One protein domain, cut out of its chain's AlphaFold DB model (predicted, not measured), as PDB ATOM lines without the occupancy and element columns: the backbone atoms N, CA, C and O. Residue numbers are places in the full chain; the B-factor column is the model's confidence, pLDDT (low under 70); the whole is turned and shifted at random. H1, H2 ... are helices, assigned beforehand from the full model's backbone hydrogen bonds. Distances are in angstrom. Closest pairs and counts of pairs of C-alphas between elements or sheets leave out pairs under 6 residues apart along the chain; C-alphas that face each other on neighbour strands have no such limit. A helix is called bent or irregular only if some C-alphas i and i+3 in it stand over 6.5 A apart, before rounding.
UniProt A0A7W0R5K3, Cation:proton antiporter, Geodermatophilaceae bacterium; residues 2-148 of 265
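This is residues 2 to 148 of the 265 residues of the protein "Cation:proton antiporter" of Geodermatophilaceae bacterium (UniProt A0A7W0R5K3). One very long helix, H3, makes the long axis of this elongated domain; H4 and H5 pack on its residues 55 to 71 in a three-helix up-and-down bundle, and H2 folds back on its beginning, at residues 42 to 51. H1 packs on H5 and residues 2 to 14 stick out, while H6 crosses H4 and sticks out with residues 142 to 148. The printed part has 147 residues with six named helices, H1 to H6 in order, and no named strand; the class is all helix. It is only just compact, close to loose, with a radius of gyration of the C-alphas of 17.6 A and spans of 58 by 34 by 32 A.

H3, residues 41 to 78, touches H5, residues 109 to 123, closest at the C-alphas of Gly 62 and Ala 112, 3.8 A apart; they run the same way at a tilt of 38 degrees, only just steep. H4, residues 84 to 104, touches H3 with its residues 94 to 102 alone, closest at the C-alphas of Gly 62 and Val 98, 6.2 A, at a shallow tilt of 27 degrees, opposite ways, as a helical hairpin. H4 and H5, also a hairpin, touch at a steep tilt of 45 degrees, opposite ways; their closest C-alphas, Tyr 99 and Gly 109, are 4.1 A apart. These three form a bundle, up and down, each helix running against the one before it. H2, residues 25 to 36, makes a hairpin with H3, touching its residues 42 to 51 alone, with the C-alphas of Pro 26 and Asp 50 closest at 5.3 A. H1, residues 7 to 23, touches H5 at its residues 109 to 114 alone, with the C-alphas of Gly 22 and Leu 111 closest at 4.2 A. H6, residues 127 to 148, touches H4 at its residues 87 to 92 alone, with the C-alphas of Gly 88 and Gly 136 closest at 3.7 A, at a steep tilt of 65 degrees. H3 and H6 are apart. Every O i to N i+4 pair is within hydrogen-bond range in H1, H2, H5 and H6; in H3 29 of 34 are, in H4 13 of 17.

H3 runs 54.0 A from C-alpha 41 at (63.641, 71.216, 55.401) to C-alpha 78 at (57.189, 56.421, 3.879). H4 spans 31.2 A and is irregular, with C-alphas 85 and 88 7.1 A apart and a kink of 34 degrees near residue 91. H6 spans 31.3 A and ends at C-alpha 148, (41.494, 44.519, 37.147). H1 spans 23.8 A, H5 20.8 A and H2 16.3 A.

The two C-alphas farthest apart, Gly 39 and Arg 80, are 58.8 A apart. The printed part has no cut, and its five links are tight. Mean pLDDT of the printed part is 80.3; residues 2 to 18, 22, 37 to 41 and 125 to 130 are under 70.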
ATOM      1  N   GLY A   2      32.061  72.341  10.102       35.50
ATOM      2  CA  GLY A   2      31.177  72.092  11.247       35.50
ATOM      3  C   GLY A   2      31.631  71.091  12.319       35.50
ATOM      4  O   GLY A   2      30.967  71.042  13.339       35.50
ATOM      5  N   ASP A   3      32.734  70.347  12.150       35.53
ATOM      6  CA  ASP A   3      33.114  69.271  13.099       35.53
ATOM      7  C   ASP A   3      34.326  69.602  13.998       35.53
ATOM      8  O   ASP A   3      34.907  68.710  14.621       35.53
ATOM      9  N   GLU A   4      34.738  70.872  14.077       38.69
ATOM     10  CA  GLU A   4      35.856  71.281  14.945       38.69
ATOM     11  C   GLU A   4      35.410  71.539  16.402       38.69
ATOM     12  O   GLU A   4      36.177  71.264  17.322       38.69
ATOM     13  N   ASP A   5      34.145  71.915  16.637       34.53
ATOM     14  CA  ASP A   5      33.676  72.363  17.962       34.53
ATOM     15  C   ASP A   5      33.237  71.226  18.920       34.53
ATOM     16  O   ASP A   5      33.196  71.423  20.134       34.53
ATOM     17  N   GLU A   6      32.947  70.009  18.433       40.22
ATOM     18  CA  GLU A   6      32.565  68.871  19.302       40.22
ATOM     19  C   GLU A   6      33.768  68.078  19.855       40.22
ATOM     20  O   GLU A   6      33.648  67.372  20.862       40.22
ATOM     21  N   HIS A   7      34.948  68.202  19.240       42.78
ATOM     22  CA  HIS A   7      36.154  67.466  19.649       42.78
ATOM     23  C   HIS A   7      36.923  68.157  20.787       42.78
ATOM     24  O   HIS A   7      37.577  67.482  21.590       42.78
ATOM     25  N   GLU A   8      36.822  69.482  20.889       47.22
ATOM     26  CA  GLU A   8      37.523  70.295  21.888       47.22
ATOM     27  C   GLU A   8      37.097  70.013  23.344       47.22
ATOM     28  O   GLU A   8      37.981  69.813  24.183       47.22
ATOM     29  N   PRO A   9      35.794  69.889  23.679       38.28
ATOM     30  CA  PRO A   9      35.357  69.659  25.058       38.28
ATOM     31  C   PRO A   9      35.761  68.276  25.581       38.28
ATOM     32  O   PRO A   9      36.205  68.142  26.721       38.28
ATOM     33  N   ARG A  10      35.647  67.231  24.748       51.62
ATOM     34  CA  ARG A  10      36.012  65.858  25.137       51.62
ATOM     35  C   ARG A  10      37.520  65.724  25.319       51.62
ATOM     36  O   ARG A  10      37.963  65.116  26.289       51.62
ATOM     37  N   PHE A  11      38.300  66.331  24.422       56.03
ATOM     38  CA  PHE A  11      39.753  66.368  24.540       56.03
ATOM     39  C   PHE A  11      40.200  67.146  25.779       56.03
ATOM     40  O   PHE A  11      41.059  66.652  26.500       56.03
ATOM     41  N   ALA A  12      39.600  68.305  26.064       52.75
ATOM     42  CA  ALA A  12      39.913  69.090  27.255       52.75
ATOM     43  C   ALA A  12      39.644  68.303  28.547       52.75
ATOM     44  O   ALA A  12      40.503  68.280  29.422       52.75
ATOM     45  N   VAL A  13      38.519  67.586  28.637       55.44
ATOM     46  CA  VAL A  13      38.184  66.766  29.818       55.44
ATOM     47  C   VAL A  13      39.116  65.558  29.961       55.44
ATOM     48  O   VAL A  13      39.584  65.273  31.062       55.44
ATOM     49  N   THR A  14      39.435  64.851  28.872       63.81
ATOM     50  CA  THR A  14      40.402  63.737  28.919       63.81
ATOM     51  C   THR A  14      41.818  64.232  29.228       63.81
ATOM     52  O   THR A  14      42.556  63.569  29.955       63.81
ATOM     53  N   ALA A  15      42.194  65.407  28.722       64.38
ATOM     54  CA  ALA A  15      43.476  66.040  28.995       64.38
ATOM     55  C   ALA A  15      43.594  66.515  30.443       64.38
ATOM     56  O   ALA A  15      44.622  66.290  31.074       64.38
ATOM     57  N   GLU A  16      42.540  67.121  30.982       65.56
ATOM     58  CA  GLU A  16      42.455  67.510  32.386       65.56
ATOM     59  C   GLU A  16      42.541  66.282  33.296       65.56
ATOM     60  O   GLU A  16      43.319  66.285  34.246       65.56
ATOM     61  N   ALA A  17      41.811  65.208  32.976       65.31
ATOM     62  CA  ALA A  17      41.865  63.960  33.731       65.31
ATOM     63  C   ALA A  17      43.273  63.336  33.711       65.31
ATOM     64  O   ALA A  17      43.822  63.044  34.771       65.31
ATOM     65  N   GLY A  18      43.889  63.206  32.530       66.00
ATOM     66  CA  GLY A  18      45.238  62.648  32.394       66.00
ATOM     67  C   GLY A  18      46.323  63.506  33.054       66.00
ATOM     68  O   GLY A  18      47.250  62.974  33.666       66.00
ATOM     69  N   LEU A  19      46.194  64.834  32.985       74.12
ATOM     70  CA  LEU A  19      47.094  65.759  33.672       74.12
ATOM     71  C   LEU A  19      46.928  65.672  35.193       74.12
ATOM     72  O   LEU A  19      47.924  65.650  35.911       74.12
ATOM     73  N   ASN A  20      45.690  65.600  35.681       74.50
ATOM     74  CA  ASN A  20      45.396  65.456  37.104       74.50
ATOM     75  C   ASN A  20      45.973  64.148  37.664       74.50
ATOM     76  O   ASN A  20      46.580  64.161  38.732       74.50
ATOM     77  N   ASP A  21      45.879  63.049  36.913       73.94
ATOM     78  CA  ASP A  21      46.512  61.786  37.294       73.94
ATOM     79  C   ASP A  21      48.050  61.908  37.323       73.94
ATOM     80  O   ASP A  21      48.702  61.560  38.308       73.94
ATOM     81  N   GLY A  22      48.660  62.512  36.299       69.94
ATOM     82  CA  GLY A  22      50.108  62.754  36.285       69.94
ATOM     83  C   GLY A  22      50.606  63.683  37.406       69.94
ATOM     84  O   GLY A  22      51.738  63.538  37.866       69.94
ATOM     85  N   LEU A  23      49.773  64.619  37.867       81.25
ATOM     86  CA  LEU A  23      50.099  65.603  38.907       81.25
ATOM     87  C   LEU A  23      49.668  65.186  40.318       81.25
ATOM     88  O   LEU A  23      49.929  65.924  41.268       81.25
ATOM     89  N   ALA A  24      49.046  64.020  40.490       80.88
ATOM     90  CA  ALA A  24      48.711  63.498  41.812       80.88
ATOM     91  C   ALA A  24      49.963  63.066  42.598       80.88
ATOM     92  O   ALA A  24      49.981  63.137  43.828       80.88
ATOM     93  N   PHE A  25      51.028  62.659  41.899       77.25
ATOM     94  CA  PHE A  25      52.236  62.090  42.498       77.25
ATOM     95  C   PHE A  25      52.930  62.970  43.535       77.25
ATOM     96  O   PHE A  25      53.159  62.460  44.633       77.25
ATOM     97  N   PRO A  26      53.216  64.264  43.280       82.25
ATOM     98  CA  PRO A  26      53.802  65.121  44.299       82.25
ATOM     99  C   PRO A  26      53.004  65.092  45.603       82.25
ATOM    100  O   PRO A  26      53.589  65.098  46.676       82.25
ATOM    101  N   PHE A  27      51.674  65.011  45.538       83.81
ATOM    102  CA  PHE A  27      50.829  64.979  46.730       83.81
ATOM    103  C   PHE A  27      50.820  63.612  47.420       83.81
ATOM    104  O   PHE A  27      50.777  63.563  48.649       83.81
ATOM    105  N   VAL A  28      50.902  62.514  46.662       81.50
ATOM    106  CA  VAL A  28      51.084  61.163  47.226       81.50
ATOM    107  C   VAL A  28      52.410  61.088  47.982       81.50
ATOM    108  O   VAL A  28      52.423  60.694  49.148       81.50
ATOM    109  N   PHE A  29      53.502  61.545  47.362       80.69
ATOM    110  CA  PHE A  29      54.813  61.618  48.000       80.69
ATOM    111  C   PHE A  29      54.812  62.570  49.192       80.69
ATOM    112  O   PHE A  29      55.325  62.213  50.245       80.69
ATOM    113  N   LEU A  30      54.163  63.734  49.098       82.06
ATOM    114  CA  LEU A  30      54.019  64.640  50.239       82.06
ATOM    115  C   LEU A  30      53.298  63.962  51.412       82.06
ATOM    116  O   LEU A  30      53.737  64.095  52.549       82.06
ATOM    117  N   GLY A  31      52.219  63.220  51.148       77.31
ATOM    118  CA  GLY A  31      51.509  62.449  52.170       77.31
ATOM    119  C   GLY A  31      52.397  61.387  52.821       77.31
ATOM    120  O   GLY A  31      52.433  61.289  54.047       77.31
ATOM    121  N   ALA A  32      53.162  60.654  52.011       74.44
ATOM    122  CA  ALA A  32      54.165  59.693  52.468       74.44
ATOM    123  C   ALA A  32      55.253  60.357  53.337       74.44
ATOM    124  O   ALA A  32      55.562  59.877  54.426       74.44
ATOM    125  N   PHE A  33      55.781  61.504  52.908       75.62
ATOM    126  CA  PHE A  33      56.804  62.256  53.635       75.62
ATOM    127  C   PHE A  33      56.290  62.846  54.952       75.62
ATOM    128  O   PHE A  33      56.999  62.814  55.960       75.62
ATOM    129  N   VAL A  34      55.057  63.361  54.976       78.62
ATOM    130  CA  VAL A  34      54.411  63.843  56.208       78.62
ATOM    131  C   VAL A  34      54.192  62.693  57.189       78.62
ATOM    132  O   VAL A  34      54.381  62.890  58.388       78.62
ATOM    133  N   ALA A  35      53.835  61.505  56.697       72.94
ATOM    134  CA  ALA A  35      53.700  60.317  57.533       72.94
ATOM    135  C   ALA A  35      55.047  59.843  58.115       72.94
ATOM    136  O   ALA A  35      55.067  59.327  59.230       72.94
ATOM    137  N   ALA A  36      56.158  60.039  57.394       71.00
ATOM    138  CA  ALA A  36      57.474  59.524  57.771       71.00
ATOM    139  C   ALA A  36      58.328  60.472  58.644       71.00
ATOM    140  O   ALA A  36      58.896  60.020  59.637       71.00
ATOM    141  N   GLU A  37      58.472  61.760  58.290       66.69
ATOM    142  CA  GLU A  37      59.596  62.582  58.804       66.69
ATOM    143  C   GLU A  37      59.238  63.967  59.392       66.69
ATOM    144  O   GLU A  37      60.047  64.542  60.117       66.69
ATOM    145  N   GLY A  38      58.046  64.523  59.138       59.50
ATOM    146  CA  GLY A  38      57.493  65.673  59.887       59.50
ATOM    147  C   GLY A  38      58.356  66.952  60.055       59.50
ATOM    148  O   GLY A  38      58.221  67.615  61.084       59.50
ATOM    149  N   GLY A  39      59.226  67.332  59.100       65.06
ATOM    150  CA  GLY A  39      60.141  68.498  59.210       65.06
ATOM    151  C   GLY A  39      60.046  69.559  58.090       65.06
ATOM    152  O   GLY A  39      59.600  69.268  56.986       65.06
ATOM    153  N   SER A  40      60.497  70.802  58.338       67.62
ATOM    154  CA  SER A  40      60.396  71.939  57.388       67.62
ATOM    155  C   SER A  40      61.414  71.923  56.239       67.62
ATOM    156  O   SER A  40      61.074  72.327  55.129       67.62
ATOM    157  N   ASP A  41      62.629  71.407  56.461       69.38
ATOM    158  CA  ASP A  41      63.641  71.216  55.401       69.38
ATOM    159  C   ASP A  41      63.179  70.217  54.324       69.38
ATOM    160  O   ASP A  41      63.700  70.187  53.207       69.38
ATOM    161  N   CYS A  42      62.166  69.413  54.650       71.00
ATOM    162  CA  CYS A  42      61.540  68.451  53.757       71.00
ATOM    163  C   CYS A  42      60.731  69.134  52.640       71.00
ATOM    164  O   CYS A  42      60.774  68.697  51.493       71.00
ATOM    165  N   LEU A  43      60.071  70.265  52.926       81.00
ATOM    166  CA  LEU A  43      59.193  70.934  51.955       81.00
ATOM    167  C   LEU A  43      59.955  71.480  50.745       81.00
ATOM    168  O   LEU A  43      59.454  71.423  49.624       81.00
ATOM    169  N   TRP A  44      61.168  71.998  50.951       83.44
ATOM    170  CA  TRP A  44      61.961  72.547  49.851       83.44
ATOM    171  C   TRP A  44      62.564  71.452  48.970       83.44
ATOM    172  O   TRP A  44      62.632  71.607  47.751       83.44
ATOM    173  N   LYS A  45      62.948  70.317  49.572       83.69
ATOM    174  CA  LYS A  45      63.393  69.127  48.835       83.69
ATOM    175  C   LYS A  45      62.260  68.550  47.996       83.69
ATOM    176  O   LYS A  45      62.464  68.336  46.808       83.69
ATOM    177  N   TRP A  46      61.078  68.398  48.589       86.31
ATOM    178  CA  TRP A  46      59.870  67.974  47.886       86.31
ATOM    179  C   TRP A  46      59.536  68.907  46.714       86.31
ATOM    180  O   TRP A  46      59.357  68.469  45.580       86.31
ATOM    181  N   LEU A  47      59.536  70.223  46.947       87.38
ATOM    182  CA  LEU A  47      59.239  71.187  45.888       87.38
ATOM    183  C   LEU A  47      60.273  71.130  44.750       87.38
ATOM    184  O   LEU A  47      59.915  71.247  43.581       87.38
ATOM    185  N   ALA A  48      61.557  70.952  45.060       88.06
ATOM    186  CA  ALA A  48      62.600  70.888  44.042       88.06
ATOM    187  C   ALA A  48      62.601  69.555  43.271       88.06
ATOM    188  O   ALA A  48      62.703  69.563  42.044       88.06
ATOM    189  N   ALA A  49      62.497  68.425  43.971       86.31
ATOM    190  CA  ALA A  49      62.599  67.092  43.384       86.31
ATOM    191  C   ALA A  49      61.263  66.624  42.788       86.31
ATOM    192  O   ALA A  49      61.171  66.373  41.586       86.31
ATOM    193  N   ASP A  50      60.221  66.563  43.612       84.75
ATOM    194  CA  ASP A  50      58.928  65.984  43.249       84.75
ATOM    195  C   ASP A  50      58.069  66.949  42.429       84.75
ATOM    196  O   ASP A  50      57.313  66.516  41.562       84.75
ATOM    197  N   VAL A  51      58.167  68.260  42.664       87.81
ATOM    198  CA  VAL A  51      57.391  69.240  41.886       87.81
ATOM    199  C   VAL A  51      58.202  69.755  40.705       87.81
ATOM    200  O   VAL A  51      57.815  69.534  39.566       87.81
ATOM    201  N   ALA A  52      59.330  70.430  40.916       91.38
ATOM    202  CA  ALA A  52      60.029  71.086  39.813       91.38
ATOM    203  C   ALA A  52      60.707  70.083  38.864       91.38
ATOM    204  O   ALA A  52      60.432  70.100  37.664       91.38
ATOM    205  N   TYR A  53      61.577  69.210  39.381       93.56
ATOM    206  CA  TYR A  53      62.351  68.281  38.557       93.56
ATOM    207  C   TYR A  53      61.464  67.219  37.899       93.56
ATOM    208  O   TYR A  53      61.445  67.134  36.670       93.56
ATOM    209  N   ALA A  54      60.701  66.446  38.676       90.69
ATOM    210  CA  ALA A  54      59.941  65.317  38.142       90.69
ATOM    211  C   ALA A  54      58.860  65.747  37.132       90.69
ATOM    212  O   ALA A  54      58.678  65.078  36.111       90.69
ATOM    213  N   ILE A  55      58.194  66.891  37.353       92.19
ATOM    214  CA  ILE A  55      57.222  67.439  36.392       92.19
ATOM    215  C   ILE A  55      57.934  67.925  35.131       92.19
ATOM    216  O   ILE A  55      57.532  67.557  34.026       92.19
ATOM    217  N   LEU A  56      58.992  68.734  35.266       93.69
ATOM    218  CA  LEU A  56      59.704  69.287  34.113       93.69
ATOM    219  C   LEU A  56      60.292  68.176  33.242       93.69
ATOM    220  O   LEU A  56      60.089  68.176  32.027       93.69
ATOM    221  N   VAL A  57      60.994  67.225  33.859       94.19
ATOM    222  CA  VAL A  57      61.598  66.093  33.154       94.19
ATOM    223  C   VAL A  57      60.514  65.236  32.522       94.19
ATOM    224  O   VAL A  57      60.620  64.962  31.332       94.19
ATOM    225  N   GLY A  58      59.443  64.899  33.249       93.44
ATOM    226  CA  GLY A  58      58.329  64.120  32.708       93.44
ATOM    227  C   GLY A  58      57.696  64.775  31.477       93.44
ATOM    228  O   GLY A  58      57.547  64.131  30.440       93.44
ATOM    229  N   VAL A  59      57.399  66.075  31.535       93.62
ATOM    230  CA  VAL A  59      56.811  66.807  30.399       93.62
ATOM    231  C   VAL A  59      57.774  66.882  29.214       93.62
ATOM    232  O   VAL A  59      57.366  66.625  28.081       93.62
ATOM    233  N   VAL A  60      59.044  67.226  29.450       94.56
ATOM    234  CA  VAL A  60      60.036  67.393  28.375       94.56
ATOM    235  C   VAL A  60      60.365  66.053  27.718       94.56
ATOM    236  O   VAL A  60      60.286  65.954  26.493       94.56
ATOM    237  N   PHE A  61      60.685  65.020  28.504       94.62
ATOM    238  CA  PHE A  61      60.960  63.677  27.979       94.62
ATOM    239  C   PHE A  61      59.737  63.085  27.297       94.62
ATOM    240  O   PHE A  61      59.865  62.520  26.213       94.62
ATOM    241  N   GLY A  62      58.556  63.256  27.890       94.25
ATOM    242  CA  GLY A  62      57.307  62.797  27.309       94.25
ATOM    243  C   GLY A  62      57.044  63.427  25.949       94.25
ATOM    244  O   GLY A  62      56.958  62.722  24.946       94.25
ATOM    245  N   ALA A  63      56.991  64.758  25.883       93.94
ATOM    246  CA  ALA A  63      56.711  65.474  24.641       93.94
ATOM    247  C   ALA A  63      57.761  65.199  23.553       93.94
ATOM    248  O   ALA A  63      57.395  64.939  22.403       93.94
ATOM    249  N   ALA A  64      59.052  65.214  23.906       94.69
ATOM    250  CA  ALA A  64      60.130  64.915  22.966       94.69
ATOM    251  C   ALA A  64      60.095  63.452  22.498       94.69
ATOM    252  O   ALA A  64      60.250  63.187  21.306       94.69
ATOM    253  N   GLY A  65      59.844  62.511  23.410       94.75
ATOM    254  CA  GLY A  65      59.729  61.086  23.112       94.75
ATOM    255  C   GLY A  65      58.549  60.783  22.193       94.75
ATOM    256  O   GLY A  65      58.726  60.136  21.164       94.75
ATOM    257  N   GLY A  66      57.366  61.320  22.497       91.94
ATOM    258  CA  GLY A  66      56.180  61.181  21.646       91.94
ATOM    259  C   GLY A  66      56.375  61.767  20.248       91.94
ATOM    260  O   GLY A  66      56.018  61.131  19.258       91.94
ATOM    261  N   TYR A  67      57.016  62.936  20.158       91.69
ATOM    262  CA  TYR A  67      57.380  63.552  18.881       91.69
ATOM    263  C   TYR A  67      58.365  62.683  18.082       91.69
ATOM    264  O   TYR A  67      58.154  62.436  16.897       91.69
ATOM    265  N   ALA A  68      59.424  62.182  18.724       93.50
ATOM    266  CA  ALA A  68      60.425  61.335  18.076       93.50
ATOM    267  C   ALA A  68      59.832  60.004  17.589       93.50
ATOM    268  O   ALA A  68      60.161  59.545  16.494       93.50
ATOM    269  N   ILE A  69      58.929  59.406  18.371       92.25
ATOM    270  CA  ILE A  69      58.209  58.190  17.986       92.25
ATOM    271  C   ILE A  69      57.324  58.464  16.772       92.25
ATOM    272  O   ILE A  69      57.405  57.716  15.802       92.25
ATOM    273  N   ALA A  70      56.542  59.547  16.775       88.94
ATOM    274  CA  ALA A  70      55.715  59.925  15.629       88.94
ATOM    275  C   ALA A  70      56.559  60.165  14.364       88.94
ATOM    276  O   ALA A  70      56.238  59.665  13.285       88.94
ATOM    277  N   ALA A  71      57.702  60.842  14.501       89.31
ATOM    278  CA  ALA A  71      58.649  61.030  13.405       89.31
ATOM    279  C   ALA A  71      59.198  59.704  12.863       89.31
ATOM    280  O   ALA A  71      59.236  59.503  11.646       89.31
ATOM    281  N   GLY A  72      59.570  58.776  13.746       89.50
ATOM    282  CA  GLY A  72      60.013  57.434  13.365       89.50
ATOM    283  C   GLY A  72      58.917  56.622  12.670       89.50
ATOM    284  O   GLY A  72      59.190  55.946  11.678       89.50
ATOM    285  N   VAL A  73      57.676  56.731  13.150       87.19
ATOM    286  CA  VAL A  73      56.494  56.065  12.586       87.19
ATOM    287  C   VAL A  73      56.241  56.524  11.153       87.19
ATOM    288  O   VAL A  73      56.158  55.690  10.249       87.19
ATOM    289  N   VAL A  74      56.200  57.837  10.923       85.12
ATOM    290  CA  VAL A  74      56.017  58.402   9.577       85.12
ATOM    291  C   VAL A  74      57.180  58.020   8.664       85.12
ATOM    292  O   VAL A  74      56.953  57.550   7.551       85.12
ATOM    293  N   TRP A  75      58.420  58.106   9.151       86.44
ATOM    294  CA  TRP A  75      59.601  57.724   8.373       86.44
ATOM    295  C   TRP A  75      59.587  56.247   7.938       86.44
ATOM    296  O   TRP A  75      59.936  55.928   6.797       86.44
ATOM    297  N   LEU A  76      59.166  55.330   8.816       86.75
ATOM    298  CA  LEU A  76      59.014  53.908   8.484       86.75
ATOM    299  C   LEU A  76      57.877  53.672   7.483       86.75
ATOM    300  O   LEU A  76      58.007  52.827   6.586       86.75
ATOM    301  N   ARG A  77      56.780  54.423   7.615       82.75
ATOM    302  CA  ARG A  77      55.622  54.336   6.721       82.75
ATOM    303  C   ARG A  77      55.963  54.815   5.309       82.75
ATOM    304  O   ARG A  77      55.649  54.108   4.352       82.75
ATOM    305  N   ASP A  78      56.706  55.912   5.175       84.62
ATOM    306  CA  ASP A  78      57.189  56.421   3.879       84.62
ATOM    307  C   ASP A  78      58.058  55.394   3.135       84.62
ATOM    308  O   ASP A  78      58.059  55.322   1.904       84.62
ATOM    309  N   ARG A  79      58.760  54.531   3.880       87.38
ATOM    310  CA  ARG A  79      59.562  53.429   3.329       87.38
ATOM    311  C   ARG A  79      58.779  52.136   3.089       87.38
ATOM    312  O   ARG A  79      59.385  51.146   2.683       87.38
ATOM    313  N   ARG A  80      57.459  52.127   3.313       81.69
ATOM    314  CA  ARG A  80      56.583  50.939   3.233       81.69
ATOM    315  C   ARG A  80      57.036  49.787   4.138       81.69
ATOM    316  O   ARG A  80      56.801  48.622   3.826       81.69
ATOM    317  N   LEU A  81      57.695  50.109   5.252       80.56
ATOM    318  CA  LEU A  81      58.192  49.126   6.221       80.56
ATOM    319  C   LEU A  81      57.184  48.829   7.337       80.56
ATOM    320  O   LEU A  81      57.462  47.999   8.197       80.56
ATOM    321  N   MET A  82      56.026  49.494   7.331       75.94
ATOM    322  CA  MET A  82      55.022  49.370   8.379       75.94
ATOM    323  C   MET A  82      53.686  48.901   7.817       75.94
ATOM    324  O   MET A  82      53.250  49.354   6.762       75.94
ATOM    325  N   ASN A  83      53.066  47.962   8.528       79.12
ATOM    326  CA  ASN A  83      51.752  47.429   8.204       79.12
ATOM    327  C   ASN A  83      50.692  48.183   9.012       79.12
ATOM    328  O   ASN A  83      50.807  48.261  10.234       79.12
ATOM    329  N   ASP A  84      49.645  48.656   8.339       74.56
ATOM    330  CA  ASP A  84      48.496  49.349   8.935       74.56
ATOM    331  C   ASP A  84      47.844  48.568  10.090       74.56
ATOM    332  O   ASP A  84      47.286  49.166  11.007       74.56
ATOM    333  N   ALA A  85      47.948  47.233  10.096       74.94
ATOM    334  CA  ALA A  85      47.441  46.393  11.185       74.94
ATOM    335  C   ALA A  85      48.145  46.631  12.539       74.94
ATOM    336  O   ALA A  85      47.604  46.266  13.584       74.94
ATOM    337  N   LEU A  86      49.352  47.209  12.536       77.00
ATOM    338  CA  LEU A  86      50.125  47.484  13.749       77.00
ATOM    339  C   LEU A  86      49.856  48.874  14.335       77.00
ATOM    340  O   LEU A  86      50.269  49.121  15.467       77.00
ATOM    341  N   ASP A  87      49.141  49.748  13.619       78.50
ATOM    342  CA  ASP A  87      48.918  51.140  14.029       78.50
ATOM    343  C   ASP A  87      48.305  51.239  15.435       78.50
ATOM    344  O   ASP A  87      48.778  52.012  16.265       78.50
ATOM    345  N   GLY A  88      47.322  50.390  15.752       79.31
ATOM    346  CA  GLY A  88      46.683  50.366  17.074       79.31
ATOM    347  C   GLY A  88      47.616  50.008  18.234       79.31
ATOM    348  O   GLY A  88      47.368  50.392  19.374       79.31
ATOM    349  N   TRP A  89      48.724  49.316  17.965       86.44
ATOM    350  CA  TRP A  89      49.681  48.894  18.991       86.44
ATOM    351  C   TRP A  89      50.795  49.917  19.230       86.44
ATOM    352  O   TRP A  89      51.477  49.853  20.255       86.44
ATOM    353  N   ILE A  90      50.960  50.891  18.326       87.44
ATOM    354  CA  ILE A  90      51.980  51.943  18.438       87.44
ATOM    355  C   ILE A  90      51.755  52.778  19.698       87.44
ATOM    356  O   ILE A  90      52.720  53.048  20.408       87.44
ATOM    357  N   ALA A  91      50.505  53.137  20.020       85.88
ATOM    358  CA  ALA A  91      50.195  53.873  21.249       85.88
ATOM    359  C   ALA A  91      50.674  53.124  22.492       85.88
ATOM    360  O   ALA A  91      51.324  53.708  23.352       85.88
ATOM    361  N   VAL A  92      50.393  51.823  22.565       88.94
ATOM    362  CA  VAL A  92      50.765  50.987  23.711       88.94
ATOM    363  C   VAL A  92      52.284  50.916  23.844       88.94
ATOM    364  O   VAL A  92      52.823  51.153  24.923       88.94
ATOM    365  N   ALA A  93      52.989  50.658  22.740       90.75
ATOM    366  CA  ALA A  93      54.448  50.621  22.729       90.75
ATOM    367  C   ALA A  93      55.061  51.980  23.106       90.75
ATOM    368  O   ALA A  93      56.006  52.029  23.892       90.75
ATOM    369  N   ALA A  94      54.507  53.076  22.585       91.00
ATOM    370  CA  ALA A  94      54.967  54.428  22.867       91.00
ATOM    371  C   ALA A  94      54.775  54.798  24.339       91.00
ATOM    372  O   ALA A  94      55.715  55.282  24.970       91.00
ATOM    373  N   VAL A  95      53.592  54.519  24.894       90.75
ATOM    374  CA  VAL A  95      53.289  54.744  26.310       90.75
ATOM    375  C   VAL A  95      54.244  53.943  27.183       90.75
ATOM    376  O   VAL A  95      54.894  54.536  28.035       90.75
ATOM    377  N   LEU A  96      54.404  52.636  26.946       93.12
ATOM    378  CA  LEU A  96      55.296  51.790  27.747       93.12
ATOM    379  C   LEU A  96      56.760  52.239  27.668       93.12
ATOM    380  O   LEU A  96      57.446  52.276  28.689       93.12
ATOM    381  N   LEU A  97      57.237  52.597  26.473       94.75
ATOM    382  CA  LEU A  97      58.612  53.039  26.265       94.75
ATOM    383  C   LEU A  97      58.883  54.377  26.958       94.75
ATOM    384  O   LEU A  97      59.848  54.493  27.711       94.75
ATOM    385  N   VAL A  98      58.037  55.380  26.721       95.44
ATOM    386  CA  VAL A  98      58.199  56.709  27.327       95.44
ATOM    387  C   VAL A  98      58.041  56.625  28.840       95.44
ATOM    388  O   VAL A  98      58.861  57.194  29.559       95.44
ATOM    389  N   TYR A  99      57.035  55.892  29.321       93.06
ATOM    390  CA  TYR A  99      56.816  55.664  30.744       93.06
ATOM    391  C   TYR A  99      58.064  55.041  31.379       93.06
ATOM    392  O   TYR A  99      58.641  55.622  32.293       93.06
ATOM    393  N   GLY A 100      58.544  53.910  30.848       93.69
ATOM    394  CA  GLY A 100      59.683  53.189  31.417       93.69
ATOM    395  C   GLY A 100      60.980  54.001  31.419       93.69
ATOM    396  O   GLY A 100      61.698  54.009  32.415       93.69
ATOM    397  N   LEU A 101      61.274  54.727  30.336       94.56
ATOM    398  CA  LEU A 101      62.463  55.586  30.273       94.56
ATOM    399  C   LEU A 101      62.381  56.769  31.244       94.56
ATOM    400  O   LEU A 101      63.394  57.155  31.824       94.56
ATOM    401  N   THR A 102      61.186  57.328  31.436       94.56
ATOM    402  CA  THR A 102      60.967  58.440  32.370       94.56
ATOM    403  C   THR A 102      61.103  57.982  33.822       94.56
ATOM    404  O   THR A 102      61.740  58.671  34.618       94.56
ATOM    405  N   GLU A 103      60.591  56.797  34.155       91.25
ATOM    406  CA  GLU A 103      60.755  56.203  35.489       91.25
ATOM    407  C   GLU A 103      62.234  55.962  35.822       91.25
ATOM    408  O   GLU A 103      62.683  56.279  36.921       91.25
ATOM    409  N   VAL A 104      63.039  55.493  34.858       93.69
ATOM    410  CA  VAL A 104      64.499  55.354  35.037       93.69
ATOM    411  C   VAL A 104      65.173  56.707  35.312       93.69
ATOM    412  O   VAL A 104      66.164  56.764  36.038       93.69
ATOM    413  N   ALA A 105      64.634  57.802  34.770       92.12
ATOM    414  CA  ALA A 105      65.108  59.161  35.037       92.12
ATOM    415  C   ALA A 105      64.616  59.740  36.383       92.12
ATOM    416  O   ALA A 105      64.959  60.881  36.715       92.12
ATOM    417  N   GLY A 106      63.827  58.979  37.154       89.19
ATOM    418  CA  GLY A 106      63.256  59.408  38.432       89.19
ATOM    419  C   GLY A 106      62.178  60.483  38.284       89.19
ATOM    420  O   GLY A 106      62.072  61.363  39.134       89.19
ATOM    421  N   ALA A 107      61.430  60.464  37.179       91.06
ATOM    422  CA  ALA A 107      60.355  61.410  36.892       91.06
ATOM    423  C   ALA A 107      59.022  60.678  36.661       91.06
ATOM    424  O   ALA A 107      58.988  59.458  36.521       91.06
ATOM    425  N   TYR A 108      57.912  61.418  36.604       90.12
ATOM    426  CA  TYR A 108      56.577  60.814  36.555       90.12
ATOM    427  C   TYR A 108      56.249  60.220  35.184       90.12
ATOM    428  O   TYR A 108      55.922  60.950  34.238       90.12
ATOM    429  N   GLY A 109      56.268  58.887  35.086       89.75
ATOM    430  CA  GLY A 109      55.982  58.169  33.846       89.75
ATOM    431  C   GLY A 109      54.584  58.447  33.283       89.75
ATOM    432  O   GLY A 109      54.433  58.592  32.071       89.75
ATOM    433  N   PHE A 110      53.561  58.593  34.136       87.38
ATOM    434  CA  PHE A 110      52.195  58.940  33.703       87.38
ATOM    435  C   PHE A 110      52.130  60.312  33.030       87.38
ATOM    436  O   PHE A 110      51.554  60.455  31.950       87.38
ATOM    437  N   LEU A 111      52.760  61.315  33.646       89.75
ATOM    438  CA  LEU A 111      52.822  62.662  33.091       89.75
ATOM    439  C   LEU A 111      53.581  62.672  31.758       89.75
ATOM    440  O   LEU A 111      53.174  63.355  30.816       89.75
ATOM    441  N   ALA A 112      54.647  61.875  31.650       93.12
ATOM    442  CA  ALA A 112      55.385  61.724  30.405       93.12
ATOM    443  C   ALA A 112      54.582  61.004  29.318       93.12
ATOM    444  O   ALA A 112      54.608  61.439  28.170       93.12
ATOM    445  N   ALA A 113      53.823  59.959  29.651       91.19
ATOM    446  CA  ALA A 113      52.928  59.290  28.707       91.19
ATOM    447  C   ALA A 113      51.851  60.251  28.171       91.19
ATOM    448  O   ALA A 113      51.593  60.288  26.965       91.19
ATOM    449  N   PHE A 114      51.283  61.092  29.042       89.12
ATOM    450  CA  PHE A 114      50.356  62.146  28.635       89.12
ATOM    451  C   PHE A 114      51.021  63.159  27.689       89.12
ATOM    452  O   PHE A 114      50.530  63.412  26.584       89.12
ATOM    453  N   ALA A 115      52.181  63.697  28.080       91.75
ATOM    454  CA  ALA A 115      52.940  64.635  27.257       91.75
ATOM    455  C   ALA A 115      53.390  64.012  25.920       91.75
ATOM    456  O   ALA A 115      53.405  64.703  24.899       91.75
ATOM    457  N   ALA A 116      53.677  62.709  25.887       92.25
ATOM    458  CA  ALA A 116      53.975  61.974  24.664       92.25
ATOM    459  C   ALA A 116      52.779  61.896  23.723       92.25
ATOM    460  O   ALA A 116      52.957  62.116  22.528       92.25
ATOM    461  N   GLY A 117      51.566  61.675  24.231       88.56
ATOM    462  CA  GLY A 117      50.350  61.755  23.418       88.56
ATOM    463  C   GLY A 117      50.172  63.135  22.769       88.56
ATOM    464  O   GLY A 117      49.841  63.233  21.586       88.56
ATOM    465  N   VAL A 118      50.468  64.210  23.512       87.88
ATOM    466  CA  VAL A 118      50.450  65.589  22.985       87.88
ATOM    467  C   VAL A 118      51.535  65.796  21.922       87.88
ATOM    468  O   VAL A 118      51.257  66.357  20.860       87.88
ATOM    469  N   GLY A 119      52.762  65.334  22.180       88.81
ATOM    470  CA  GLY A 119      53.880  65.413  21.235       88.81
ATOM    471  C   GLY A 119      53.623  64.630  19.945       88.81
ATOM    472  O   GLY A 119      53.855  65.150  18.855       88.81
ATOM    473  N   PHE A 120      53.066  63.423  20.069       87.38
ATOM    474  CA  PHE A 120      52.704  62.552  18.952       87.38
ATOM    475  C   PHE A 120      51.653  63.216  18.054       87.38
ATOM    476  O   PHE A 120      51.860  63.363  16.849       87.38
ATOM    477  N   ARG A 121      50.565  63.722  18.654       83.25
ATOM    478  CA  ARG A 121      49.481  64.413  17.934       83.25
ATOM    479  C   ARG A 121      49.956  65.679  17.216       83.25
ATOM    480  O   ARG A 121      49.433  66.009  16.156       83.25
ATOM    481  N   ARG A 122      50.926  66.403  17.786       83.25
ATOM    482  CA  ARG A 122      51.504  67.596  17.146       83.25
ATOM    483  C   ARG A 122      52.321  67.282  15.902       83.25
ATOM    484  O   ARG A 122      52.462  68.168  15.074       83.25
ATOM    485  N   TYR A 123      52.895  66.088  15.789       79.56
ATOM    486  CA  TYR A 123      53.640  65.696  14.598       79.56
ATOM    487  C   TYR A 123      52.712  65.092  13.540       79.56
ATOM    488  O   TYR A 123      52.753  65.473  12.370       79.56
ATOM    489  N   GLU A 124      51.833  64.176  13.951       73.38
ATOM    490  CA  GLU A 124      50.917  63.486  13.046       73.38
ATOM    491  C   GLU A 124      49.569  64.219  12.987       73.38
ATOM    492  O   GLU A 124      48.593  63.865  13.647       73.38
ATOM    493  N   HIS A 125      49.522  65.280  12.176       61.47
ATOM    494  CA  HIS A 125      48.327  66.113  11.968       61.47
ATOM    495  C   HIS A 125      47.182  65.402  11.208       61.47
ATOM    496  O   HIS A 125      46.076  65.936  11.107       61.47
ATOM    497  N   GLY A 126      47.423  64.207  10.657       62.66
ATOM    498  CA  GLY A 126      46.430  63.422   9.919       62.66
ATOM    499  C   GLY A 126      45.442  62.692  10.837       62.66
ATOM    500  O   GLY A 126      45.840  61.994  11.769       62.66
ATOM    501  N   HIS A 127      44.142  62.810  10.554       60.53
ATOM    502  CA  HIS A 127      43.078  62.235  11.391       60.53
ATOM    503  C   HIS A 127      43.039  60.693  11.384       60.53
ATOM    504  O   HIS A 127      42.702  60.092  12.402       60.53
ATOM    505  N   GLU A 128      43.400  60.031  10.280       63.88
ATOM    506  CA  GLU A 128      43.231  58.572  10.144       63.88
ATOM    507  C   GLU A 128      44.225  57.759  10.984       63.88
ATOM    508  O   GLU A 128      43.826  56.821  11.675       63.88
ATOM    509  N   ALA A 129      45.507  58.135  10.980       64.00
ATOM    510  CA  ALA A 129      46.532  57.444  11.762       64.00
ATOM    511  C   ALA A 129      46.292  57.597  13.271       64.00
ATOM    512  O   ALA A 129      46.323  56.607  14.000       64.00
ATOM    513  N   ASN A 130      45.945  58.808  13.728       67.69
ATOM    514  CA  ASN A 130      45.574  59.050  15.125       67.69
ATOM    515  C   ASN A 130      44.365  58.215  15.556       67.69
ATOM    516  O   ASN A 130      44.344  57.718  16.681       67.69
ATOM    517  N   ARG A 131      43.371  58.033  14.676       71.31
ATOM    518  CA  ARG A 131      42.189  57.226  14.991       71.31
ATOM    519  C   ARG A 131      42.543  55.751  15.163       71.31
ATOM    520  O   ARG A 131      42.188  55.174  16.179       71.31
ATOM    521  N   ARG A 132      43.325  55.168  14.246       73.25
ATOM    522  CA  ARG A 132      43.745  53.754  14.348       73.25
ATOM    523  C   ARG A 132      44.599  53.487  15.589       73.25
ATOM    524  O   ARG A 132      44.402  52.477  16.258       73.25
ATOM    525  N   VAL A 133      45.512  54.405  15.909       78.31
ATOM    526  CA  VAL A 133      46.334  54.371  17.130       78.31
ATOM    527  C   VAL A 133      45.456  54.443  18.389       78.31
ATOM    528  O   VAL A 133      45.672  53.687  19.336       78.31
ATOM    529  N   HIS A 134      44.443  55.315  18.392       79.56
ATOM    530  CA  HIS A 134      43.491  55.450  19.496       79.56
ATOM    531  C   HIS A 134      42.618  54.202  19.678       79.56
ATOM    532  O   HIS A 134      42.505  53.719  20.802       79.56
ATOM    533  N   ASP A 135      42.075  53.644  18.592       81.50
ATOM    534  CA  ASP A 135      41.207  52.459  18.631       81.50
ATOM    535  C   ASP A 135      41.928  51.264  19.288       81.50
ATOM    536  O   ASP A 135      41.352  50.539  20.101       81.50
ATOM    537  N   GLY A 136      43.217  51.065  18.982       81.94
ATOM    538  CA  GLY A 136      44.011  50.002  19.605       81.94
ATOM    539  C   GLY A 136      44.295  50.238  21.090       81.94
ATOM    540  O   GLY A 136      44.175  49.308  21.891       81.94
ATOM    541  N   ALA A 137      44.606  51.479  21.476       85.19
ATOM    542  CA  ALA A 137      44.781  51.848  22.880       85.19
ATOM    543  C   ALA A 137      43.487  51.652  23.688       85.19
ATOM    544  O   ALA A 137      43.541  51.091  24.779       85.19
ATOM    545  N   GLU A 138      42.333  52.030  23.129       86.75
ATOM    546  CA  GLU A 138      41.019  51.871  23.763       86.75
ATOM    547  C   GLU A 138      40.685  50.392  24.015       86.75
ATOM    548  O   GLU A 138      40.137  50.031  25.059       86.75
ATOM    549  N   VAL A 139      41.030  49.504  23.077       88.69
ATOM    550  CA  VAL A 139      40.846  48.059  23.269       88.69
ATOM    551  C   VAL A 139      41.686  47.564  24.444       88.69
ATOM    552  O   VAL A 139      41.155  46.885  25.325       88.69
ATOM    553  N   VAL A 140      42.975  47.912  24.488       89.62
ATOM    554  CA  VAL A 140      43.863  47.501  25.587       89.62
ATOM    555  C   VAL A 140      43.388  48.061  26.923       89.62
ATOM    556  O   VAL A 140      43.322  47.310  27.893       89.62
ATOM    557  N   GLU A 141      42.987  49.332  26.962       88.12
ATOM    558  CA  GLU A 141      42.415  49.980  28.144       88.12
ATOM    559  C   GLU A 141      41.224  49.185  28.690       88.12
ATOM    560  O   GLU A 141      41.249  48.772  29.850       88.12
ATOM    561  N   LYS A 142      40.233  48.872  27.845       88.94
ATOM    562  CA  LYS A 142      39.042  48.105  28.248       88.94
ATOM    563  C   LYS A 142      39.385  46.706  28.754       88.94
ATOM    564  O   LYS A 142      38.794  46.242  29.729       88.94
ATOM    565  N   PHE A 143      40.325  46.016  28.104       92.31
ATOM    566  CA  PHE A 143      40.765  44.689  28.546       92.31
ATOM    567  C   PHE A 143      41.489  44.746  29.895       92.31
ATOM    568  O   PHE A 143      41.222  43.910  30.762       92.31
ATOM    569  N   CYS A 144      42.371  45.727  30.092       90.94
ATOM    570  CA  CYS A 144      43.052  45.949  31.364       90.94
ATOM    571  C   CYS A 144      42.060  46.323  32.471       90.94
ATOM    572  O   CYS A 144      42.114  45.739  33.551       90.94
ATOM    573  N   GLU A 145      41.123  47.233  32.198       89.06
ATOM    574  CA  GLU A 145      40.088  47.642  33.147       89.06
ATOM    575  C   GLU A 145      39.227  46.448  33.577       89.06
ATOM    576  O   GLU A 145      39.089  46.180  34.773       89.06
ATOM    577  N   LEU A 146      38.725  45.666  32.613       91.00
ATOM    578  CA  LEU A 146      37.959  44.451  32.887       91.00
ATOM    579  C   LEU A 146      38.774  43.441  33.701       91.00
ATOM    580  O   LEU A 146      38.259  42.859  34.659       91.00
ATOM    581  N   GLY A 147      40.042  43.239  33.335       92.75
ATOM    582  CA  GLY A 147      40.949  42.343  34.043       92.75
ATOM    583  C   GLY A 147      41.121  42.748  35.503       92.75
ATOM    584  O   GLY A 147      40.988  41.911  36.393       92.75
ATOM    585  N   VAL A 148      41.337  44.034  35.774       90.19
ATOM    586  CA  VAL A 148      41.494  44.519  37.147       90.19
ATOM    587  C   VAL A 148      40.188  44.443  37.936       90.19
ATOM    588  O   VAL A 148      40.213  44.037  39.097       90.19
TER     589      VAL A 148